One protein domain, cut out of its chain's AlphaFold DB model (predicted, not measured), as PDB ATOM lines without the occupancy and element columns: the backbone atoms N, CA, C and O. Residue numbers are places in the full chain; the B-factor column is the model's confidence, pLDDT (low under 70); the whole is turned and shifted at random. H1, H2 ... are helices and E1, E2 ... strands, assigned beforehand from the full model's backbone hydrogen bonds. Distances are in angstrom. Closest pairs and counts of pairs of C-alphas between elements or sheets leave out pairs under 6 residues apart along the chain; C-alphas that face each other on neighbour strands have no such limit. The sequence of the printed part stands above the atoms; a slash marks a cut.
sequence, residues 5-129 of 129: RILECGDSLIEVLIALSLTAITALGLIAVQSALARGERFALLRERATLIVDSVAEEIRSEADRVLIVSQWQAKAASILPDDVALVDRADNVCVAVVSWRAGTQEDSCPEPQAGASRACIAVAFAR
ATOM      1  N   ARG A   5     508.180 467.267 465.864       53.31
ATOM      2  CA  ARG A   5     507.536 467.457 464.544       53.31
ATOM      3  C   ARG A   5     507.350 466.181 463.712       53.31
ATOM      4  O   ARG A   5     506.535 466.169 462.799       53.31
ATOM      5  N   ILE A   6     508.115 465.119 463.982       55.41
ATOM      6  CA  ILE A   6     508.013 463.853 463.227       55.41
ATOM      7  C   ILE A   6     506.831 463.011 463.738       55.41
ATOM      8  O   ILE A   6     506.202 462.315 462.946       55.41
ATOM      9  N   LEU A   7     506.496 463.112 465.032       52.34
ATOM     10  CA  LEU A   7     505.356 462.403 465.622       52.34
ATOM     11  C   LEU A   7     504.013 462.962 465.118       52.34
ATOM     12  O   LEU A   7     503.158 462.186 464.713       52.34
ATOM     13  N   GLU A   8     503.862 464.290 465.062       57.06
ATOM     14  CA  GLU A   8     502.620 464.958 464.621       57.06
ATOM     15  C   GLU A   8     502.271 464.666 463.148       57.06
ATOM     16  O   GLU A   8     501.104 464.538 462.790       57.06
ATOM     17  N   CYS A   9     503.278 464.516 462.282       57.22
ATOM     18  CA  CYS A   9     503.068 464.227 460.860       57.22
ATOM     19  C   CYS A   9     502.671 462.757 460.615       57.22
ATOM     20  O   CYS A   9     501.883 462.463 459.719       57.22
ATOM     21  N   GLY A  10     503.189 461.829 461.431       59.75
ATOM     22  CA  GLY A  10     502.797 460.417 461.394       59.75
ATOM     23  C   GLY A  10     501.386 460.176 461.936       59.75
ATOM     24  O   GLY A  10     500.650 459.377 461.362       59.75
ATOM     25  N   ASP A  11     501.003 460.909 462.987       67.31
ATOM     26  CA  ASP A  11     499.662 460.855 463.587       67.31
ATOM     27  C   ASP A  11     498.598 461.458 462.645       67.31
ATOM     28  O   ASP A  11     497.547 460.871 462.407       67.31
ATOM     29  N   SER A  12     498.929 462.560 461.965       76.19
ATOM     30  CA  SER A  12     498.062 463.141 460.930       76.19
ATOM     31  C   SER A  12     497.886 462.220 459.712       76.19
ATOM     32  O   SER A  12     496.786 462.101 459.175       76.19
ATOM     33  N   LEU A  13     498.940 461.529 459.264       82.81
ATOM     34  CA  LEU A  13     498.855 460.653 458.091       82.81
ATOM     35  C   LEU A  13     498.069 459.370 458.396       82.81
ATOM     36  O   LEU A  13     497.282 458.930 457.556       82.81
ATOM     37  N   ILE A  14     498.222 458.792 459.595       88.81
ATOM     38  CA  ILE A  14     497.421 457.629 460.000       88.81
ATOM     39  C   ILE A  14     495.954 458.006 460.221       88.81
ATOM     40  O   ILE A  14     495.076 457.258 459.798       88.81
ATOM     41  N   GLU A  15     495.672 459.187 460.778       87.88
ATOM     42  CA  GLU A  15     494.311 459.708 460.924       87.88
ATOM     43  C   GLU A  15     493.627 459.877 459.560       87.88
ATOM     44  O   GLU A  15     492.509 459.401 459.359       87.88
ATOM     45  N   VAL A  16     494.326 460.463 458.582       92.75
ATOM     46  CA  VAL A  16     493.812 460.613 457.214       92.75
ATOM     47  C   VAL A  16     493.606 459.256 456.543       92.75
ATOM     48  O   VAL A  16     492.584 459.061 455.887       92.75
ATOM     49  N   LEU A  17     494.522 458.297 456.711       94.44
ATOM     50  CA  LEU A  17     494.353 456.946 456.165       94.44
ATOM     51  C   LEU A  17     493.152 456.226 456.787       94.44
ATOM     52  O   LEU A  17     492.399 455.569 456.067       94.44
ATOM     53  N   ILE A  18     492.931 456.380 458.096       94.06
ATOM     54  CA  ILE A  18     491.765 455.814 458.780       94.06
ATOM     55  C   ILE A  18     490.490 456.479 458.261       94.06
ATOM     56  O   ILE A  18     489.580 455.774 457.828       94.06
ATOM     57  N   ALA A  19     490.434 457.810 458.217       95.00
ATOM     58  CA  ALA A  19     489.283 458.541 457.693       95.00
ATOM     59  C   ALA A  19     488.977 458.161 456.233       95.00
ATOM     60  O   ALA A  19     487.826 457.900 455.876       95.00
ATOM     61  N   LEU A  20     490.008 458.049 455.392       96.00
ATOM     62  CA  LEU A  20     489.876 457.625 454.001       96.00
ATOM     63  C   LEU A  20     489.385 456.174 453.893       96.00
ATOM     64  O   LEU A  20     488.523 455.868 453.073       96.00
ATOM     65  N   SER A  21     489.884 455.276 454.742       96.75
ATOM     66  CA  SER A  21     489.431 453.883 454.756       96.75
ATOM     67  C   SER A  21     487.969 453.757 455.200       96.75
ATOM     68  O   SER A  21     487.188 453.065 454.548       96.75
ATOM     69  N   LEU A  22     487.557 454.488 456.242       97.00
ATOM     70  CA  LEU A  22     486.181 454.490 456.743       97.00
ATOM     71  C   LEU A  22     485.211 455.075 455.717       97.00
ATOM     72  O   LEU A  22     484.137 454.514 455.494       97.00
ATOM     73  N   THR A  23     485.591 456.169 455.055       97.19
ATOM     74  CA  THR A  23     484.782 456.758 453.980       97.19
ATOM     75  C   THR A  23     484.672 455.823 452.781       97.19
ATOM     76  O   THR A  23     483.570 455.649 452.267       97.19
ATOM     77  N   ALA A  24     485.755 455.147 452.385       97.88
ATOM     78  CA  ALA A  24     485.721 454.154 451.313       97.88
ATOM     79  C   ALA A  24     484.798 452.969 451.650       97.88
ATOM     80  O   ALA A  24     483.945 452.606 450.839       97.88
ATOM     81  N   ILE A  25     484.908 452.406 452.859       97.88
ATOM     82  CA  ILE A  25     484.034 451.316 453.328       97.88
ATOM     83  C   ILE A  25     482.571 451.773 453.346       97.88
ATOM     84  O   ILE A  25     481.691 451.063 452.860       97.88
ATOM     85  N   THR A  26     482.310 452.981 453.849       97.56
ATOM     86  CA  THR A  26     480.959 453.555 453.898       97.56
ATOM     87  C   THR A  26     480.390 453.754 452.493       97.56
ATOM     88  O   THR A  26     479.253 453.364 452.230       97.56
ATOM     89  N   ALA A  27     481.178 454.301 451.564       98.00
ATOM     90  CA  ALA A  27     480.765 454.503 450.179       98.00
ATOM     91  C   ALA A  27     480.426 453.174 449.488       98.00
ATOM     92  O   ALA A  27     479.385 453.068 448.838       98.00
ATOM     93  N   LEU A  28     481.249 452.138 449.676       97.94
ATOM     94  CA  LEU A  28     480.971 450.798 449.153       97.94
ATOM     95  C   LEU A  28     479.690 450.205 449.753       97.94
ATOM     96  O   LEU A  28     478.883 449.634 449.019       97.94
ATOM     97  N   GLY A  29     479.466 450.388 451.058       97.56
ATOM     98  CA  GLY A  29     478.230 449.981 451.727       97.56
ATOM     99  C   GLY A  29     476.993 450.659 451.132       97.56
ATOM    100  O   GLY A  29     476.008 449.988 450.824       97.56
ATOM    101  N   LEU A  30     477.057 451.969 450.886       97.56
ATOM    102  CA  LEU A  30     475.967 452.712 450.249       97.56
ATOM    103  C   LEU A  30     475.705 452.229 448.822       97.56
ATOM    104  O   LEU A  30     474.551 452.006 448.465       97.56
ATOM    105  N   ILE A  31     476.749 452.015 448.017       97.12
ATOM    106  CA  ILE A  31     476.606 451.495 446.649       97.12
ATOM    107  C   ILE A  31     475.943 450.113 446.666       97.12
ATOM    108  O   ILE A  31     475.032 449.862 445.876       97.12
ATOM    109  N   ALA A  32     476.349 449.232 447.585       95.62
ATOM    110  CA  ALA A  32     475.739 447.917 447.736       95.62
ATOM    111  C   ALA A  32     474.238 448.028 448.058       95.62
ATOM    112  O   ALA A  32     473.425 447.410 447.368       95.62
ATOM    113  N   VAL A  33     473.860 448.873 449.024       94.81
ATOM    114  CA  VAL A  33     472.452 449.108 449.394       94.81
ATOM    115  C   VAL A  33     471.652 449.685 448.225       94.81
ATOM    116  O   VAL A  33     470.606 449.142 447.878       94.81
ATOM    117  N   GLN A  34     472.152 450.729 447.564       95.06
ATOM    118  CA  GLN A  34     471.482 451.340 446.411       95.06
ATOM    119  C   GLN A  34     471.307 450.337 445.264       95.06
ATOM    120  O   GLN A  34     470.254 450.285 444.633       95.06
ATOM    121  N   SER A  35     472.302 449.477 445.026       90.31
ATOM    122  CA  SER A  35     472.204 448.429 444.007       90.31
ATOM    123  C   SER A  35     471.143 447.376 444.342       90.31
ATOM    124  O   SER A  35     470.455 446.894 443.440       90.31
ATOM    125  N   ALA A  36     470.987 447.033 445.624       87.19
ATOM    126  CA  ALA A  36     469.970 446.099 446.085       87.19
ATOM    127  C   ALA A  36     468.564 446.699 445.944       87.19
ATOM    128  O   ALA A  36     467.677 446.046 445.393       87.19
ATOM    129  N   LEU A  37     468.382 447.961 446.344       87.31
ATOM    130  CA  LEU A  37     467.117 448.685 446.187       87.31
ATOM    131  C   LEU A  37     466.725 448.829 444.713       87.31
ATOM    132  O   LEU A  37     465.609 448.477 444.342       87.31
ATOM    133  N   ALA A  38     467.664 449.217 443.847       85.75
ATOM    134  CA  ALA A  38     467.420 449.336 442.410       85.75
ATOM    135  C   ALA A  38     466.998 448.005 441.759       85.75
ATOM    136  O   ALA A  38     466.250 447.997 440.780       85.75
ATOM    137  N   ARG A  39     467.468 446.860 442.278       80.06
ATOM    138  CA  ARG A  39     466.986 445.537 441.843       80.06
ATOM    139  C   ARG A  39     465.574 445.269 442.365       80.06
ATOM    140  O   ARG A  39     464.744 444.804 441.592       80.06
ATOM    141  N   GLY A  40     465.292 445.599 443.625       79.56
ATOM    142  CA  GLY A  40     463.973 445.440 444.245       79.56
ATOM    143  C   GLY A  40     462.865 446.242 443.553       79.56
ATOM    144  O   GLY A  40     461.812 445.685 443.242       79.56
ATOM    145  N   GLU A  41     463.115 447.513 443.227       84.12
ATOM    146  CA  GLU A  41     462.152 448.376 442.522       84.12
ATOM    147  C   GLU A  41     461.743 447.801 441.164       84.12
ATOM    148  O   GLU A  41     460.570 447.832 440.792       84.12
ATOM    149  N   ARG A  42     462.693 447.202 440.435       78.31
ATOM    150  CA  ARG A  42     462.404 446.553 439.149       78.31
ATOM    151  C   ARG A  42     461.434 445.386 439.311       78.31
ATOM    152  O   ARG A  42     460.533 445.245 438.490       78.31
ATOM    153  N   PHE A  43     461.574 444.578 440.362       75.50
ATOM    154  CA  PHE A  43     460.638 443.483 440.627       75.50
ATOM    155  C   PHE A  43     459.244 443.987 441.017       75.50
ATOM    156  O   PHE A  43     458.247 443.425 440.560       75.50
ATOM    157  N   ALA A  44     459.157 445.060 441.809       82.50
ATOM    158  CA  ALA A  44     457.880 445.669 442.183       82.50
ATOM    159  C   ALA A  44     457.135 446.234 440.961       82.50
ATOM    160  O   ALA A  44     455.963 445.922 440.759       82.50
ATOM    161  N   LEU A  45     457.839 446.964 440.092       85.38
ATOM    162  CA  LEU A  45     457.273 447.508 438.854       85.38
ATOM    163  C   LEU A  45     456.777 446.417 437.899       85.38
ATOM    164  O   LEU A  45     455.760 446.593 437.231       85.38
ATOM    165  N   LEU A  46     457.482 445.284 437.806       82.69
ATOM    166  CA  LEU A  46     457.038 444.159 436.977       82.69
ATOM    167  C   LEU A  46     455.733 443.553 437.501       82.69
ATOM    168  O   LEU A  46     454.834 443.286 436.705       82.69
ATOM    169  N   ARG A  47     455.606 443.389 438.824       82.81
ATOM    170  CA  ARG A  47     454.355 442.932 439.443       82.81
ATOM    171  C   ARG A  47     453.218 443.911 439.194       82.81
ATOM    172  O   ARG A  47     452.150 443.482 438.780       82.81
ATOM    173  N   GLU A  48     453.451 445.206 439.375       88.06
ATOM    174  CA  GLU A  48     452.446 446.240 439.115       88.06
ATOM    175  C   GLU A  48     451.958 446.194 437.658       88.06
ATOM    176  O   GLU A  48     450.759 446.104 437.395       88.06
ATOM    177  N   ARG A  49     452.875 446.125 436.686       86.75
ATOM    178  CA  ARG A  49     452.510 445.970 435.267       86.75
ATOM    179  C   ARG A  49     451.711 444.697 435.008       86.75
ATOM    180  O   ARG A  49     450.729 444.744 434.274       86.75
ATOM    181  N   ALA A  50     452.106 443.578 435.612       85.62
ATOM    182  CA  ALA A  50     451.366 442.330 435.489       85.62
ATOM    183  C   ALA A  50     449.958 442.439 436.101       85.62
ATOM    184  O   ALA A  50     449.010 441.977 435.471       85.62
ATOM    185  N   THR A  51     449.785 443.110 437.250       87.69
ATOM    186  CA  THR A  51     448.449 443.345 437.836       87.69
ATOM    187  C   THR A  51     447.556 444.163 436.910       87.69
ATOM    188  O   THR A  51     446.411 443.783 436.691       87.69
ATOM    189  N   LEU A  52     448.090 445.229 436.302       87.31
ATOM    190  CA  LEU A  52     447.340 446.072 435.371       87.31
ATOM    191  C   LEU A  52     446.921 445.301 434.114       87.31
ATOM    192  O   LEU A  52     445.794 445.451 433.650       87.31
ATOM    193  N   ILE A  53     447.802 444.448 433.577       87.25
ATOM    194  CA  ILE A  53     447.471 443.599 432.425       87.25
ATOM    195  C   ILE A  53     446.357 442.618 432.802       87.25
ATOM    196  O   ILE A  53     445.367 442.535 432.083       87.25
ATOM    197  N   VAL A  54     446.482 441.912 433.930       85.81
ATOM    198  CA  VAL A  54     445.467 440.942 434.374       85.81
ATOM    199  C   VAL A  54     444.104 441.607 434.579       85.81
ATOM    200  O   VAL A  54     443.098 441.055 434.140       85.81
ATOM    201  N   ASP A  55     444.065 442.789 435.195       85.75
ATOM    202  CA  ASP A  55     442.823 443.534 435.423       85.75
ATOM    203  C   ASP A  55     442.180 443.991 434.104       85.75
ATOM    204  O   ASP A  55     440.995 443.755 433.868       85.75
ATOM    205  N   SER A  56     442.978 444.538 433.181       86.06
ATOM    206  CA  SER A  56     442.481 444.951 431.861       86.06
ATOM    207  C   SER A  56     441.964 443.781 431.016       86.06
ATOM    208  O   SER A  56     440.925 443.905 430.373       86.06
ATOM    209  N   VAL A  57     442.625 442.618 431.077       84.38
ATOM    210  CA  VAL A  57     442.148 441.378 430.447       84.38
ATOM    211  C   VAL A  57     440.830 440.929 431.076       84.38
ATOM    212  O   VAL A  57     439.910 440.539 430.361       84.38
ATOM    213  N   ALA A  58     440.723 440.975 432.407       83.62
ATOM    214  CA  ALA A  58     439.508 440.589 433.114       83.62
ATOM    215  C   ALA A  58     438.329 441.524 432.798       83.62
ATOM    216  O   ALA A  58     437.191 441.064 432.719       83.62
ATOM    217  N   GLU A  59     438.569 442.823 432.619       84.50
ATOM    218  CA  GLU A  59     437.552 443.783 432.172       84.50
ATOM    219  C   GLU A  59     437.119 443.510 430.723       84.50
ATOM    220  O   GLU A  59     435.926 443.420 430.444       84.50
ATOM    221  N   GLU A  60     438.062 443.280 429.808       83.81
ATOM    222  CA  GLU A  60     437.747 443.073 428.389       83.81
ATOM    223  C   GLU A  60     437.036 441.732 428.134       83.81
ATOM    224  O   GLU A  60     436.067 441.672 427.379       83.81
ATOM    225  N   ILE A  61     437.423 440.659 428.838       81.19
ATOM    226  CA  ILE A  61     436.710 439.366 428.794       81.19
ATOM    227  C   ILE A  61     435.301 439.473 429.402       81.19
ATOM    228  O   ILE A  61     434.408 438.711 429.016       81.19
ATOM    229  N   ARG A  62     435.081 440.387 430.359       78.69
ATOM    230  CA  ARG A  62     433.739 440.665 430.892       78.69
ATOM    231  C   ARG A  62     432.874 441.424 429.887       78.69
ATOM    232  O   ARG A  62     431.679 441.145 429.822       78.69
ATOM    233  N   SER A  63     433.443 442.344 429.105       80.25
ATOM    234  CA  SER A  63     432.670 443.153 428.154       80.25
ATOM    235  C   SER A  63     432.394 442.469 426.812       80.25
ATOM    236  O   SER A  63     431.398 442.789 426.170       80.25
ATOM    237  N   GLU A  64     433.267 441.564 426.364       70.25
ATOM    238  CA  GLU A  64     433.297 441.076 424.980       70.25
ATOM    239  C   GLU A  64     433.084 439.551 424.874       70.25
ATOM    240  O   GLU A  64     433.396 438.772 425.782       70.25
ATOM    241  N   ALA A  65     432.506 439.096 423.754       66.56
ATOM    242  CA  ALA A  65     432.114 437.695 423.583       66.56
ATOM    243  C   ALA A  65     433.258 436.790 423.084       66.56
ATOM    244  O   ALA A  65     433.294 435.608 423.447       66.56
ATOM    245  N   ASP A  66     434.191 437.322 422.280       76.69
ATOM    246  CA  ASP A  66     435.253 436.536 421.637       76.69
ATOM    247  C   ASP A  66     436.552 436.498 422.456       76.69
ATOM    248  O   ASP A  66     437.528 437.221 422.234       76.69
ATOM    249  N   ARG A  67     436.558 435.584 423.427       74.88
ATOM    250  CA  ARG A  67     437.661 435.364 424.368       74.88
ATOM    251  C   ARG A  67     438.983 434.990 423.687       74.88
ATOM    252  O   ARG A  67     440.041 435.362 424.190       74.88
ATOM    253  N   VAL A  68     438.955 434.246 422.582       78.88
ATOM    254  CA  VAL A  68     440.182 433.711 421.961       78.88
ATOM    255  C   VAL A  68     440.979 434.832 421.300       78.88
ATOM    256  O   VAL A  68     442.199 434.906 421.470       78.88
ATOM    257  N   LEU A  69     440.289 435.740 420.604       81.94
ATOM    258  CA  LEU A  69     440.922 436.909 419.998       81.94
ATOM    259  C   LEU A  69     441.528 437.831 421.061       81.94
ATOM    260  O   LEU A  69     442.703 438.188 420.945       81.94
ATOM    261  N   ILE A  70     440.785 438.120 422.135       80.62
ATOM    262  CA  ILE A  70     441.241 438.963 423.256       80.62
ATOM    263  C   ILE A  70     442.502 438.377 423.892       80.62
ATOM    264  O   ILE A  70     443.509 439.071 424.032       80.62
ATOM    265  N   VAL A  71     442.495 437.081 424.215       79.81
ATOM    266  CA  VAL A  71     443.658 436.412 424.817       79.81
ATOM    267  C   VAL A  71     444.881 436.505 423.903       79.81
ATOM    268  O   VAL A  71     445.962 436.844 424.379       79.81
ATOM    269  N   SER A  72     444.726 436.283 422.592       82.00
ATOM    270  CA  SER A  72     445.846 436.364 421.641       82.00
ATOM    271  C   SER A  72     446.422 437.784 421.501       82.00
ATOM    272  O   SER A  72     447.642 437.969 421.472       82.00
ATOM    273  N   GLN A  73     445.560 438.806 421.493       85.12
ATOM    274  CA  GLN A  73     445.959 440.210 421.433       85.12
ATOM    275  C   GLN A  73     446.699 440.634 422.706       85.12
ATOM    276  O   GLN A  73     447.742 441.292 422.639       85.12
ATOM    277  N   TRP A  74     446.185 440.238 423.872       84.56
ATOM    278  CA  TRP A  74     446.815 440.535 425.153       84.56
ATOM    279  C   TRP A  74     448.094 439.754 425.381       84.56
ATOM    280  O   TRP A  74     449.017 440.302 425.975       84.56
ATOM    281  N   GLN A  75     448.208 438.535 424.855       83.56
ATOM    282  CA  GLN A  75     449.463 437.794 424.870       83.56
ATOM    283  C   GLN A  75     450.552 438.540 424.084       83.56
ATOM    284  O   GLN A  75     451.647 438.757 424.606       83.56
ATOM    285  N   ALA A  76     450.239 439.021 422.875       85.62
ATOM    286  CA  ALA A  76     451.171 439.822 422.077       85.62
ATOM    287  C   ALA A  76     451.542 441.146 422.770       85.62
ATOM    288  O   ALA A  76     452.710 441.540 422.787       85.62
ATOM    289  N   LYS A  77     450.568 441.821 423.392       85.44
ATOM    290  CA  LYS A  77     450.814 443.060 424.140       85.44
ATOM    291  C   LYS A  77     451.668 442.809 425.383       85.44
ATOM    292  O   LYS A  77     452.640 443.528 425.605       85.44
ATOM    293  N   ALA A  78     451.352 441.792 426.175       84.12
ATOM    294  CA  ALA A  78     452.092 441.469 427.386       84.12
ATOM    295  C   ALA A  78     453.552 441.104 427.079       84.12
ATOM    296  O   ALA A  78     454.445 441.589 427.773       84.12
ATOM    297  N   ALA A  79     453.802 440.374 425.986       83.56
ATOM    298  CA  ALA A  79     455.148 440.062 425.500       83.56
ATOM    299  C   ALA A  79     455.980 441.305 425.108       83.56
ATOM    300  O   ALA A  79     457.202 441.227 425.041       83.56
ATOM    301  N   SER A  80     455.344 442.458 424.860       84.44
ATOM    302  CA  SER A  80     456.039 443.733 424.603       84.44
ATOM    303  C   SER A  80     456.293 444.582 425.856       84.44
ATOM    304  O   SER A  80     457.120 445.492 425.825       84.44
ATOM    305  N   ILE A  81     455.584 444.309 426.957       82.44
ATOM    306  CA  ILE A  81     455.653 445.086 428.210       82.44
ATOM    307  C   ILE A  81     456.528 444.382 429.250       82.44
ATOM    308  O   ILE A  81     457.214 445.040 430.044       82.44
ATOM    309  N   LEU A  82     456.482 443.050 429.263       80.81
ATOM    310  CA  LEU A  82     457.263 442.207 430.150       80.81
ATOM    311  C   LEU A  82     458.531 441.735 429.422       80.81
ATOM    312  O   LEU A  82     458.492 441.454 428.230       80.81
ATOM    313  N   PRO A  83     459.675 441.663 430.121       72.00
ATOM    314  CA  PRO A  83     460.984 441.434 429.507       72.00
ATOM    315  C   PRO A  83     461.208 440.006 428.979       72.00
ATOM    316  O   PRO A  83     462.305 439.710 428.518       72.00
ATOM    317  N   ASP A  84     460.218 439.119 429.077       74.12
ATOM    318  CA  ASP A  84     460.352 437.693 428.798       74.12
ATOM    319  C   ASP A  84     459.034 437.093 428.291       74.12
ATOM    320  O   ASP A  84     458.037 437.787 428.125       74.12
ATOM    321  N   ASP A  85     459.038 435.786 428.037       66.50
ATOM    322  CA  ASP A  85     457.884 435.049 427.534       66.50
ATOM    323  C   ASP A  85     456.716 435.061 428.543       66.50
ATOM    324  O   ASP A  85     456.883 434.715 429.724       66.50
ATOM    325  N   VAL A  86     455.539 435.467 428.063       68.00
ATOM    326  CA  VAL A  86     454.326 435.641 428.865       68.00
ATOM    327  C   VAL A  86     453.258 434.664 428.408       68.00
ATOM    328  O   VAL A  86     452.845 434.677 427.248       68.00
ATOM    329  N   ALA A  87     452.765 433.855 429.343       70.19
ATOM    330  CA  ALA A  87     451.603 433.008 429.107       70.19
ATOM    331  C   ALA A  87     450.386 433.587 429.831       70.19
ATOM    332  O   ALA A  87     450.462 433.868 431.032       70.19
ATOM    333  N   LEU A  88     449.293 433.743 429.075       70.88
ATOM    334  CA  LEU A  88     447.963 434.072 429.570       70.88
ATOM    335  C   LEU A  88     447.107 432.799 429.540       70.88
ATOM    336  O   LEU A  88     446.896 432.239 428.466       70.88
ATOM    337  N   VAL A  89     446.650 432.320 430.700       68.12
ATOM    338  CA  VAL A  89     445.807 431.112 430.797       68.12
ATOM    339  C   VAL A  89     444.501 431.459 431.488       68.12
ATOM    340  O   VAL A  89     444.526 432.135 432.513       68.12
ATOM    341  N   ASP A  90     443.391 430.974 430.930       67.25
ATOM    342  CA  ASP A  90     442.044 431.140 431.468       67.25
ATOM    343  C   ASP A  90     441.385 429.795 431.819       67.25
ATOM    344  O   ASP A  90     441.689 428.768 431.207       67.25
ATOM    345  N   ARG A  91     440.506 429.789 432.831       65.00
ATOM    346  CA  ARG A  91     439.803 428.595 433.333       65.00
ATOM    347  C   ARG A  91     438.285 428.718 433.123       65.00
ATOM    348  O   ARG A  91     437.720 429.802 433.210       65.00
ATOM    349  N   ALA A  92     437.642 427.588 432.823       58.94
ATOM    350  CA  ALA A  92     436.189 427.455 432.664       58.94
ATOM    351  C   ALA A  92     435.464 427.217 434.014       58.94
ATOM    352  O   ALA A  92     436.131 427.049 435.027       58.94
ATOM    353  N   ASP A  93     434.120 427.161 433.984       62.31
ATOM    354  CA  ASP A  93     433.165 426.943 435.106       62.31
ATOM    355  C   ASP A  93     432.498 428.198 435.709       62.31
ATOM    356  O   ASP A  93     432.362 428.328 436.923       62.31
ATOM    357  N   ASN A  94     432.032 429.134 434.869       68.31
ATOM    358  CA  ASN A  94     431.302 430.361 435.269       68.31
ATOM    359  C   ASN A  94     432.086 431.339 436.180       68.31
ATOM    360  O   ASN A  94     431.620 432.439 436.469       68.31
ATOM    361  N   VAL A  95     433.299 430.954 436.572       69.44
ATOM    362  CA  VAL A  95     434.350 431.771 437.169       69.44
ATOM    363  C   VAL A  95     435.520 431.734 436.200       69.44
ATOM    364  O   VAL A  95     436.028 430.666 435.866       69.44
ATOM    365  N   CYS A  96     435.921 432.903 435.725       73.06
ATOM    366  CA  CYS A  96     437.042 433.061 434.811       73.06
ATOM    367  C   CYS A  96     438.284 433.375 435.640       73.06
ATOM    368  O   CYS A  96     438.180 434.028 436.680       73.06
ATOM    369  N   VAL A  97     439.458 432.914 435.217       74.75
ATOM    370  CA  VAL A  97     440.702 433.149 435.963       74.75
ATOM    371  C   VAL A  97     441.760 433.617 434.993       74.75
ATOM    372  O   VAL A  97     442.329 432.798 434.292       74.75
ATOM    373  N   ALA A  98     442.061 434.911 434.964       78.94
ATOM    374  CA  ALA A  98     443.143 435.431 434.138       78.94
ATOM    375  C   ALA A  98     444.478 435.258 434.874       78.94
ATOM    376  O   ALA A  98     444.661 435.803 435.963       78.94
ATOM    377  N   VAL A  99     445.407 434.507 434.281       79.31
ATOM    378  CA  VAL A  99     446.756 434.293 434.830       79.31
ATOM    379  C   VAL A  99     447.794 434.897 433.902       79.31
ATOM    380  O   VAL A  99     447.939 434.414 432.790       79.31
ATOM    381  N   VAL A 100     448.561 435.884 434.360       83.31
ATOM    382  CA  VAL A 100     449.754 436.378 433.654       83.31
ATOM    383  C   VAL A 100     450.985 435.815 434.338       83.31
ATOM    384  O   VAL A 100     451.162 435.996 435.541       83.31
ATOM    385  N   SER A 101     451.848 435.145 433.577       81.88
ATOM    386  CA  SER A 101     453.092 434.562 434.089       81.88
ATOM    387  C   SER A 101     454.316 435.045 433.318       81.88
ATOM    388  O   SER A 101     454.234 435.294 432.123       81.88
ATOM    389  N   TRP A 102     455.457 435.168 433.991       83.19
ATOM    390  CA  TRP A 102     456.744 435.567 433.416       83.19
ATOM    391  C   TRP A 102     457.882 434.790 434.088       83.19
ATOM    392  O   TRP A 102     457.682 434.122 435.104       83.19
ATOM    393  N   ARG A 103     459.094 434.835 433.527       78.00
ATOM    394  CA  ARG A 103     460.242 434.126 434.110       78.00
ATOM    395  C   ARG A 103     460.586 434.704 435.490       78.00
ATOM    396  O   ARG A 103     460.772 435.912 435.630       78.00
ATOM    397  N   ALA A 104     460.662 433.848 436.508       73.69
ATOM    398  CA  ALA A 104     461.008 434.278 437.858       73.69
ATOM    399  C   ALA A 104     462.500 434.644 437.942       73.69
ATOM    400  O   ALA A 104     463.352 433.933 437.409       73.69
ATOM    401  N   GLY A 105     462.824 435.746 438.626       67.19
ATOM    402  CA  GLY A 105     464.216 436.116 438.911       67.19
ATOM    403  C   GLY A 105     464.821 435.308 440.061       67.19
ATOM    404  O   GLY A 105     466.039 435.153 440.134       67.19
ATOM    405  N   THR A 106     463.970 434.779 440.945       64.75
ATOM    406  CA  THR A 106     464.344 433.918 442.070       64.75
ATOM    407  C   THR A 106     463.328 432.792 442.246       64.75
ATOM    408  O   THR A 106     462.174 432.913 441.843       64.75
ATOM    409  N   GLN A 107     463.747 431.672 442.841       60.94
ATOM    410  CA  GLN A 107     462.879 430.505 443.016       60.94
ATOM    411  C   GLN A 107     461.716 430.765 443.990       60.94
ATOM    412  O   GLN A 107     460.661 430.155 443.826       60.94
ATOM    413  N   GLU A 108     461.879 431.699 444.934       61.47
ATOM    414  CA  GLU A 108     460.847 432.124 445.896       61.47
ATOM    415  C   GLU A 108     459.638 432.790 445.225       61.47
ATOM    416  O   GLU A 108     458.534 432.735 445.759       61.47
ATOM    417  N   ASP A 109     459.815 433.348 444.025       62.06
ATOM    418  CA  ASP A 109     458.731 433.952 443.247       62.06
ATOM    419  C   ASP A 109     457.951 432.925 442.402       62.06
ATOM    420  O   ASP A 109     457.098 433.317 441.610       62.06
ATOM    421  N   SER A 110     458.254 431.623 442.511       63.91
ATOM    422  CA  SER A 110     457.611 430.592 441.688       63.91
ATOM    423  C   SER A 110     456.141 430.416 442.056       63.91
ATOM    424  O   SER A 110     455.794 430.198 443.216       63.91
ATOM    425  N   CYS A 111     455.279 430.442 441.047       66.25
ATOM    426  CA  CYS A 111     453.854 430.279 441.252       66.25
ATOM    427  C   CYS A 111     453.439 428.837 441.564       66.25
ATOM    428  O   CYS A 111     453.941 427.903 440.934       66.25
ATOM    429  N   PRO A 112     452.471 428.650 442.481       61.56
ATOM    430  CA  PRO A 112     451.847 427.355 442.721       61.56
ATOM    431  C   PRO A 112     450.858 426.965 441.610       61.56
ATOM    432  O   PRO A 112     450.444 425.806 441.556       61.56
ATOM    433  N   GLU A 113     450.472 427.891 440.719       60.50
ATOM    434  CA  GLU A 113     449.610 427.582 439.580       60.50
ATOM    435  C   GLU A 113     450.234 426.497 438.678       60.50
ATOM    436  O   GLU A 113     451.264 426.737 438.039       60.50
ATOM    437  N   PRO A 114     449.569 425.338 438.499       56.31
ATOM    438  CA  PRO A 114     450.109 424.220 437.719       56.31
ATOM    439  C   PRO A 114     450.295 424.546 436.227       56.31
ATOM    440  O   PRO A 114     450.969 423.817 435.508       56.31
ATOM    441  N   GLN A 115     449.699 425.648 435.763       56.91
ATOM    442  CA  GLN A 115     449.646 426.064 434.362       56.91
ATOM    443  C   GLN A 115     450.748 427.072 434.001       56.91
ATOM    444  O   GLN A 115     451.057 427.238 432.826       56.91
ATOM    445  N   ALA A 116     451.353 427.730 434.999       59.22
ATOM    446  CA  ALA A 116     452.413 428.713 434.785       59.22
ATOM    447  C   ALA A 116     453.762 428.051 434.447       59.22
ATOM    448  O   ALA A 116     454.665 428.720 433.963       59.22
ATOM    449  N   GLY A 117     453.907 426.736 434.636       55.53
ATOM    450  CA  GLY A 117     455.176 426.035 434.456       55.53
ATOM    451  C   GLY A 117     456.169 426.329 435.587       55.53
ATOM    452  O   GLY A 117     456.154 427.386 436.216       55.53
ATOM    453  N   ALA A 118     457.043 425.364 435.877       57.59
ATOM    454  CA  ALA A 118     458.050 425.513 436.925       57.59
ATOM    455  C   ALA A 118     458.956 426.731 436.644       57.59
ATOM    456  O   ALA A 118     459.305 426.979 435.490       57.59
ATOM    457  N   SER A 119     459.368 427.463 437.688       67.62
ATOM    458  CA  SER A 119     460.248 428.655 437.632       67.62
ATOM    459  C   SER A 119     459.658 429.928 436.999       67.62
ATOM    460  O   SER A 119     460.398 430.815 436.561       67.62
ATOM    461  N   ARG A 120     458.327 430.060 436.972       75.69
ATOM    462  CA  ARG A 120     457.656 431.306 436.578       75.69
ATOM    463  C   ARG A 120     457.000 432.005 437.756       75.69
ATOM    464  O   ARG A 120     456.354 431.361 438.579       75.69
ATOM    465  N   ALA A 121     457.145 433.323 437.791       80.69
ATOM    466  CA  ALA A 121     456.344 434.191 438.635       80.69
ATOM    467  C   ALA A 121     455.026 434.486 437.924       80.69
ATOM    468  O   ALA A 121     454.974 434.503 436.693       80.69
ATOM    469  N   CYS A 122     453.949 434.670 438.676       77.94
ATOM    470  CA  CYS A 122     452.636 434.898 438.095       77.94
ATOM    471  C   CYS A 122     451.735 435.739 438.997       77.94
ATOM    472  O   CYS A 122     451.974 435.897 440.195       77.94
ATOM    473  N   ILE A 123     450.689 436.276 438.378       82.38
ATOM    474  CA  ILE A 123     449.555 436.913 439.036       82.38
ATOM    475  C   ILE A 123     448.302 436.306 438.426       82.38
ATOM    476  O   ILE A 123     448.164 436.269 437.203       82.38
ATOM    477  N   ALA A 124     447.408 435.827 439.286       80.50
ATOM    478  CA  ALA A 124     446.134 435.240 438.910       80.50
ATOM    479  C   ALA A 124     444.992 436.037 439.547       80.50
ATOM    480  O   ALA A 124     445.018 436.301 440.749       80.50
ATOM    481  N   VAL A 125     443.986 436.402 438.755       80.62
ATOM    482  CA  VAL A 125     442.752 437.030 439.247       80.62
ATOM    483  C   VAL A 125     441.566 436.200 438.792       80.62
ATOM    484  O   VAL A 125     441.395 435.946 437.601       80.62
ATOM    485  N   ALA A 126     440.743 435.791 439.756       81.56
ATOM    486  CA  ALA A 126     439.459 435.159 439.499       81.56
ATOM    487  C   ALA A 126     438.356 436.223 439.425       81.56
ATOM    488  O   ALA A 126     438.299 437.114 440.271       81.56
ATOM    489  N   PHE A 127     437.467 436.114 438.442       79.31
ATOM    490  CA  PHE A 127     436.352 437.035 438.245       79.31
ATOM    491  C   PHE A 127     435.092 436.305 437.769       79.31
ATOM    492  O   PHE A 127     435.154 435.273 437.096       79.31
ATOM    493  N   ALA A 128     433.934 436.843 438.148       76.00
ATOM    494  CA  ALA A 128     432.640 436.366 437.673       76.00
ATOM    495  C   ALA A 128     432.343 436.928 436.278       76.00
ATOM    496  O   ALA A 128     432.801 438.023 435.937       76.00
ATOM    497  N   ARG A 129     431.581 436.165 435.495       63.50
ATOM    498  CA  ARG A 129     431.021 436.622 434.224       63.50
ATOM    499  C   ARG A 129     429.609 437.154 434.419       63.50
ATOM    500  O   ARG A 129     428.853 436.511 435.180       63.50
TER     501      ARG A 129
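What this domain is: This is residues 5 to 129 of the 129 residues of an uncharacterized protein of Candidatus Burkholderia pumila (UniProt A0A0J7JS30). A very long helix, H1, sticks out as a straight arm from a small head, where its last part makes a hairpin with the shorter helix H2 and both helices cover one face of a small sheet of three strands. Residues 5 to 42 of H1 stand free and make most of the length; the other face of the sheet has no named helix. The printed part has 125 residues with two named helices and then three named strands, in the order H1 H2 E1 E2 E3; the sheet is antiparallel in the order E1, E2, E3, and the class is mixed, helices and strands. The whole is extended, a rod of 91 by 24 by 22 A, with a radius of gyration of the C-alphas of 25.2 A.

How they stand to each other: H1, residues 5 to 63, touches H2, residues 67 to 81, with its residues 49 to 61 alone; the closest C-alphas are those of Ile 61 and Arg 67, 6.0 A apart. This helical hairpin has a shallow tilt of 15 degrees, opposite ways. Every O i to N i+4 pair in H2 is within hydrogen-bond range, and 53 of 55 are in H1. E1, residues 87 to 89, E2, residues 95 to 103, and E3, residues 120 to 128, form a meander, each strand the antiparallel neighbour of the one before. In the hairpin of E1 and E2, N 99 and O 89 are 3.1 A apart, within hydrogen-bond range. In the hairpin of E2 and E3, N 98 and O 125 are 2.9 A apart, also within range. H1 and H2 are on the same face of the sheet, making two layers, helices over one face of a sheet. H1 is over E2 and E3 at a height over the sheet of 13.0 A; its closest C-alphas to E2 are those of Val 54 and Ala 98, 6.0 A. H2 is over E1, and only just over E2, where 3 of its C-alphas fall, at a height of 8.9 A; the C-alphas of Gln 75 and Leu 88 are its closest to E1, 6.2 A.

Where its parts are: H1 begins at C-alpha 5, (507.536, 467.457, 464.544), and measures 86.7 A from first to last C-alpha. H2 measures 20.8 A, E1 6.3 A, E2 26.2 A and E3 25.5 A. E3 ends at C-alpha 128, (432.640, 436.366, 437.673).

The domain as a whole: The two C-alphas farthest apart are those of Arg 5 and Ala 65, 90.8 A. Without residues 5 to 42 the body spans 37 by 25 by 18 A. The printed part has no cut. The link from E2 to E3, residues 104 to 119, is long; the others are tight. The mean pLDDT of the printed part is 78.6, and 33 residues are under 70, among them residues 5 to 11, 89 to 95 and 105 to 119.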